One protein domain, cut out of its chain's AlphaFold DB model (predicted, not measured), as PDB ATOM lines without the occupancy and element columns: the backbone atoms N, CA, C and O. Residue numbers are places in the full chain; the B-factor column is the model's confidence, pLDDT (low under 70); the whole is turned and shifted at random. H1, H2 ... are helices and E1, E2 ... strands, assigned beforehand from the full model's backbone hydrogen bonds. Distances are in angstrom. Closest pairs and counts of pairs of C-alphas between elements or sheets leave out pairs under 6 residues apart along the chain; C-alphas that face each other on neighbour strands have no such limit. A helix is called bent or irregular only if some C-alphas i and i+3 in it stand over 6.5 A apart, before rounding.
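What this domain is: This is residues 15 to 20 and 28 to 64 of the 64 residues of an uncharacterized protein of Parcubacteria group bacterium RIFCSPLOWO2_02_FULL_40_12 (UniProt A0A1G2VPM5). A two-stranded hairpin, E1 and E2, makes the long axis of this small domain, and the short helix H1 packs on it, mostly at E2. Short paired stretches extend the hairpin at both edges: residues 15 to 16 beside E1, and residues 62 to 63, after the chain has folded back through H1, beside E2. The printed part has 43 residues with two named strands and one named helix, in the order E1, E2, H1; the sheet order is E1 - E2, antiparallel. The class is mixed, helices and strands, with under half of the residues in named elements. The whole is compact, with a radius of gyration of the C-alphas of 10.0 A and spans of 29 by 24 by 16 A.

Where its parts are: Start at Glu 15, whose C-alpha is at (-34.531, 11.831, -45.988); residues 15 to 20 hold no named element, and a cut follows. Past the cut, find C-alpha 30 at (-39.054, 27.453, -47.975), where strand E1, residues 30 to 36, begins; it runs 18.8 A from first to last C-alpha. Strand E2, residues 42 to 47, comes next and is 15.7 A long. Helix H1, residues 53 to 58, is 8.7 A long and ends at C-alpha 58, (-49.442, 15.482, -47.104).

How they stand to each other: Look first at E1 and E2, a hairpin of antiparallel neighbours with 146 degrees between their N-to-C directions. C-alphas 35 and 42 face each other at 4.3 A, and C-alphas 30 and 47 at 5.1 A. Within hydrogen-bond range you find N 32 and O 45, 2.8 A apart, and N 47 and O 30, also 2.8 A. Residues 15 to 16 pair antiparallel with residues 34 to 35 of E1. Residues 62 to 63 pair antiparallel with residues 44 to 45 of E2. From H1 to E2 there are 6 pairs of C-alphas within 8 A, the closest being those of Val 47 and Ala 56, 5.5 A apart. From H1 to E1 there is 1 such pair, the C-alphas of His 32 and Val 53, 7.4 A apart. In H1, which is not bent, every O i to N i+4 pair is within hydrogen-bond range.

The domain as a whole: The two C-alphas farthest apart are those of Gln 28 and Glu 38, at 30.1 A. Residues 21 to 27 are not printed, and C-alphas 20 and 28 are 15.4 A apart across this cut. The links E1 to E2 and E2 to H1 are both tight, with 5 residues each. The printed part ends at Asp 64, the chain's last residue. The mean pLDDT of the printed part is 73.5; residues 15 to 20, 28 to 29, 37 to 38 and 64 are under 70, where the model's confidence is low.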
ATOM      1  N   GLU A  15     -35.715  11.141 -46.487       54.78
ATOM      2  CA  GLU A  15     -34.531  11.831 -45.988       54.78
ATOM      3  C   GLU A  15     -34.644  13.305 -46.382       54.78
ATOM      4  O   GLU A  15     -34.790  13.642 -47.562       54.78
ATOM      5  N   HIS A  16     -34.589  14.175 -45.379       50.38
ATOM      6  CA  HIS A  16     -34.527  15.618 -45.540       50.38
ATOM      7  C   HIS A  16     -33.138  16.079 -45.102       50.38
ATOM      8  O   HIS A  16     -32.780  15.973 -43.931       50.38
ATOM      9  N   ASP A  17     -32.358  16.603 -46.051       48.34
ATOM     10  CA  ASP A  17     -31.180  17.411 -45.741       48.34
ATOM     11  C   ASP A  17     -31.691  18.710 -45.108       48.34
ATOM     12  O   ASP A  17     -32.015  19.683 -45.797       48.34
ATOM     13  N   ILE A  18     -31.837  18.716 -43.784       47.31
ATOM     14  CA  ILE A  18     -32.018  19.952 -43.029       47.31
ATOM     15  C   ILE A  18     -30.671  20.673 -43.104       47.31
ATOM     16  O   ILE A  18     -29.770  20.437 -42.304       47.31
ATOM     17  N   LEU A  19     -30.501  21.525 -44.115       43.12
ATOM     18  CA  LEU A  19     -29.493  22.570 -44.047       43.12
ATOM     19  C   LEU A  19     -29.909  23.468 -42.885       43.12
ATOM     20  O   LEU A  19     -30.926  24.147 -42.975       43.12
ATOM     21  N   ASP A  20     -29.141  23.406 -41.801       40.78
ATOM     22  CA  ASP A  20     -29.295  24.144 -40.543       40.78
ATOM     23  C   ASP A  20     -29.079  25.660 -40.765       40.78
ATOM     24  O   ASP A  20     -28.159  26.296 -40.250       40.78
ATOM     25  N   GLN A  28     -40.828  33.680 -45.345       57.94
ATOM     26  CA  GLN A  28     -40.402  32.981 -46.563       57.94
ATOM     27  C   GLN A  28     -40.878  31.539 -46.555       57.94
ATOM     28  O   GLN A  28     -40.458  30.727 -45.738       57.94
ATOM     29  N   THR A  29     -41.783  31.244 -47.488       63.81
ATOM     30  CA  THR A  29     -42.021  29.878 -47.919       63.81
ATOM     31  C   THR A  29     -40.674  29.269 -48.330       63.81
ATOM     32  O   THR A  29     -39.979  29.821 -49.188       63.81
ATOM     33  N   ASN A  30     -40.309  28.144 -47.721       73.38
ATOM     34  CA  ASN A  30     -39.054  27.453 -47.975       73.38
ATOM     35  C   ASN A  30     -39.282  26.274 -48.918       73.38
ATOM     36  O   ASN A  30     -40.144  25.433 -48.676       73.38
ATOM     37  N   THR A  31     -38.492  26.183 -49.985       80.56
ATOM     38  CA  THR A  31     -38.513  25.009 -50.865       80.56
ATOM     39  C   THR A  31     -37.521  23.975 -50.346       80.56
ATOM     40  O   THR A  31     -36.309  24.195 -50.347       80.56
ATOM     41  N   HIS A  32     -38.030  22.822 -49.926       79.31
ATOM     42  CA  HIS A  32     -37.238  21.699 -49.446       79.31
ATOM     43  C   HIS A  32     -37.090  20.644 -50.538       79.31
ATOM     44  O   HIS A  32     -38.049  20.275 -51.216       79.31
ATOM     45  N   ARG A  33     -35.876  20.112 -50.698       81.00
ATOM     46  CA  ARG A  33     -35.659  18.924 -51.523       81.00
ATOM     47  C   ARG A  33     -35.892  17.688 -50.677       81.00
ATOM     48  O   ARG A  33     -35.206  17.483 -49.681       81.00
ATOM     49  N   VAL A  34     -36.794  16.841 -51.138       80.38
ATOM     50  CA  VAL A  34     -37.110  15.571 -50.499       80.38
ATOM     51  C   VAL A  34     -36.759  14.425 -51.422       80.38
ATOM     52  O   VAL A  34     -36.859  14.528 -52.648       80.38
ATOM     53  N   ARG A  35     -36.298  13.330 -50.830       77.38
ATOM     54  CA  ARG A  35     -35.979  12.104 -51.548       77.38
ATOM     55  C   ARG A  35     -36.842  10.978 -51.016       77.38
ATOM     56  O   ARG A  35     -36.780  10.687 -49.830       77.38
ATOM     57  N   ASN A  36     -37.552  10.301 -51.907       74.81
ATOM     58  CA  ASN A  36     -38.169   9.020 -51.613       74.81
ATOM     59  C   ASN A  36     -37.069   7.959 -51.500       74.81
ATOM     60  O   ASN A  36     -36.336   7.705 -52.461       74.81
ATOM     61  N   THR A  37     -36.911   7.360 -50.326       69.44
ATOM     62  CA  THR A  37     -35.869   6.356 -50.077       69.44
ATOM     63  C   THR A  37     -36.185   4.996 -50.706       69.44
ATOM     64  O   THR A  37     -35.257   4.233 -50.967       69.44
ATOM     65  N   GLU A  38     -37.450   4.710 -51.033       64.56
ATOM     66  CA  GLU A  38     -37.872   3.461 -51.681       64.56
ATOM     67  C   GLU A  38     -37.645   3.482 -53.195       64.56
ATOM     68  O   GLU A  38     -37.181   2.500 -53.774       64.56
ATOM     69  N   THR A  39     -37.962   4.598 -53.856       74.94
ATOM     70  CA  THR A  39     -37.818   4.743 -55.316       74.94
ATOM     71  C   THR A  39     -36.523   5.445 -55.714       74.94
ATOM     72  O   THR A  39     -36.083   5.346 -56.859       74.94
ATOM     73  N   GLY A  40     -35.896   6.166 -54.783       74.12
ATOM     74  CA  GLY A  40     -34.763   7.049 -55.042       74.12
ATOM     75  C   GLY A  40     -35.145   8.380 -55.698       74.12
ATOM     76  O   GLY A  40     -34.250   9.193 -55.945       74.12
ATOM     77  N   GLU A  41     -36.431   8.606 -55.972       74.69
ATOM     78  CA  GLU A  41     -36.938   9.811 -56.624       74.69
ATOM     79  C   GLU A  41     -36.723  11.043 -55.744       74.69
ATOM     80  O   GLU A  41     -36.881  10.986 -54.526       74.69
ATOM     81  N   LYS A  42     -36.341  12.163 -56.358       80.69
ATOM     82  CA  LYS A  42     -36.146  13.440 -55.666       80.69
ATOM     83  C   LYS A  42     -37.142  14.449 -56.205       80.69
ATOM     84  O   LYS A  42     -37.210  14.631 -57.417       80.69
ATOM     85  N   ARG A  43     -37.855  15.128 -55.312       81.69
ATOM     86  CA  ARG A  43     -38.805  16.194 -55.645       81.69
ATOM     87  C   ARG A  43     -38.571  17.409 -54.760       81.69
ATOM     88  O   ARG A  43     -37.887  17.326 -53.737       81.69
ATOM     89  N   LEU A  44     -39.089  18.549 -55.196       83.88
ATOM     90  CA  LEU A  44     -39.096  19.779 -54.421       83.88
ATOM     91  C   LEU A  44     -40.497  19.969 -53.842       83.88
ATOM     92  O   LEU A  44     -41.483  19.815 -54.560       83.88
ATOM     93  N   VAL A  45     -40.572  20.271 -52.552       85.06
ATOM     94  CA  VAL A  45     -41.813  20.611 -51.859       85.06
ATOM     95  C   VAL A  45     -41.690  22.017 -51.305       85.06
ATOM     96  O   VAL A  45     -40.663  22.397 -50.738       85.06
ATOM     97  N   ARG A  46     -42.737  22.797 -51.510       85.19
ATOM     98  CA  ARG A  46     -42.898  24.136 -50.984       85.19
ATOM     99  C   ARG A  46     -43.461  24.019 -49.563       85.19
ATOM    100  O   ARG A  46     -44.419  23.293 -49.369       85.19
ATOM    101  N   VAL A  47     -42.844  24.668 -48.578       83.62
ATOM    102  CA  VAL A  47     -43.244  24.579 -47.163       83.62
ATOM    103  C   VAL A  47     -43.499  25.976 -46.624       83.62
ATOM    104  O   VAL A  47     -42.595  26.819 -46.617       83.62
ATOM    105  N   ASP A  48     -44.725  26.230 -46.183       82.69
ATOM    106  CA  ASP A  48     -45.098  27.542 -45.673       82.69
ATOM    107  C   ASP A  48     -44.534  27.828 -44.268       82.69
ATOM    108  O   ASP A  48     -44.198  26.911 -43.512       82.69
ATOM    109  N   PRO A  49     -44.395  29.114 -43.891       79.00
ATOM    110  CA  PRO A  49     -43.893  29.488 -42.575       79.00
ATOM    111  C   PRO A  49     -44.738  28.884 -41.447       79.00
ATOM    112  O   PRO A  49     -45.951  29.078 -41.392       79.00
ATOM    113  N   GLY A  50     -44.085  28.176 -40.522       79.81
ATOM    114  CA  GLY A  50     -44.748  27.505 -39.398       79.81
ATOM    115  C   GLY A  50     -45.328  26.123 -39.720       79.81
ATOM    116  O   GLY A  50     -45.818  25.468 -38.805       79.81
ATOM    117  N   GLN A  51     -45.238  25.663 -40.972       78.12
ATOM    118  CA  GLN A  51     -45.628  24.320 -41.398       78.12
ATOM    119  C   GLN A  51     -44.414  23.377 -41.410       78.12
ATOM    120  O   GLN A  51     -43.291  23.787 -41.712       78.12
ATOM    121  N   SER A  52     -44.613  22.095 -41.096       80.12
ATOM    122  CA  SER A  52     -43.572  21.078 -41.270       80.12
ATOM    123  C   SER A  52     -43.511  20.547 -42.709       80.12
ATOM    124  O   SER A  52     -44.498  20.530 -43.441       80.12
ATOM    125  N   VAL A  53     -42.343  20.033 -43.109       76.12
ATOM    126  CA  VAL A  53     -42.148  19.380 -44.419       76.12
ATOM    127  C   VAL A  53     -43.129  18.215 -44.619       76.12
ATOM    128  O   VAL A  53     -43.653  18.039 -45.712       76.12
ATOM    129  N   GLY A  54     -43.398  17.428 -43.571       75.75
ATOM    130  CA  GLY A  54     -44.344  16.309 -43.638       75.75
ATOM    131  C   GLY A  54     -45.779  16.764 -43.902       75.75
ATOM    132  O   GLY A  54     -46.456  16.170 -44.738       75.75
ATOM    133  N   GLU A  55     -46.215  17.847 -43.252       79.06
ATOM    134  CA  GLU A  55     -47.527  18.461 -43.496       79.06
ATOM    135  C   GLU A  55     -47.636  18.997 -44.927       79.06
ATOM    136  O   GLU A  55     -48.607  18.698 -45.611       79.06
ATOM    137  N   ALA A  56     -46.618  19.706 -45.419       82.06
ATOM    138  CA  ALA A  56     -46.619  20.244 -46.780       82.06
ATOM    139  C   ALA A  56     -46.692  19.146 -47.860       82.06
ATOM    140  O   ALA A  56     -47.326  19.318 -48.901       82.06
ATOM    141  N   ILE A  57     -46.072  17.990 -47.607       80.81
ATOM    142  CA  ILE A  57     -46.138  16.823 -48.497       80.81
ATOM    143  C   ILE A  57     -47.515  16.173 -48.462       80.81
ATOM    144  O   ILE A  57     -48.050  15.852 -49.522       80.81
ATOM    145  N   ALA A  58     -48.089  16.006 -47.269       76.94
ATOM    146  CA  ALA A  58     -49.442  15.482 -47.104       76.94
ATOM    147  C   ALA A  58     -50.499  16.400 -47.744       76.94
ATOM    148  O   ALA A  58     -51.528  15.924 -48.208       76.94
ATOM    149  N   GLU A  59     -50.232  17.704 -47.811       82.50
ATOM    150  CA  GLU A  59     -51.063  18.680 -48.523       82.50
ATOM    151  C   GLU A  59     -50.758  18.776 -50.030       82.50
ATOM    152  O   GLU A  59     -51.425  19.519 -50.750       82.50
ATOM    153  N   GLY A  60     -49.767  18.030 -50.531       80.75
ATOM    154  CA  GLY A  60     -49.431  17.980 -51.952       80.75
ATOM    155  C   GLY A  60     -48.793  19.258 -52.504       80.75
ATOM    156  O   GLY A  60     -48.911  19.517 -53.703       80.75
ATOM    157  N   GLN A  61     -48.107  20.049 -51.672       84.06
ATOM    158  CA  GLN A  61     -47.474  21.325 -52.044       84.06
ATOM    159  C   GLN A  61     -46.177  21.148 -52.870       84.06
ATOM    160  O   GLN A  61     -45.117  21.685 -52.549       84.06
ATOM    161  N   TRP A  62     -46.223  20.348 -53.930       84.69
ATOM    162  CA  TRP A  62     -45.081  20.058 -54.799       84.69
ATOM    163  C   TRP A  62     -44.770  21.226 -55.749       84.69
ATOM    164  O   TRP A  62     -45.684  21.874 -56.251       84.69
ATOM    165  N   GLU A  63     -43.486  21.468 -56.036       79.44
ATOM    166  CA  GLU A  63     -43.083  22.324 -57.164       79.44
ATOM    167  C   GLU A  63     -42.864  21.462 -58.420       79.44
ATOM    168  O   GLU A  63     -42.027  20.550 -58.404       79.44
ATOM    169  N   ASP A  64     -43.644  21.735 -59.475       68.94
ATOM    170  CA  ASP A  64     -43.537  21.153 -60.829       68.94
ATOM    171  C   ASP A  64     -42.484  21.858 -61.704       68.94
ATOM    172  O   ASP A  64     -42.385  23.108 -61.654       68.94
TER     173      ASP A  64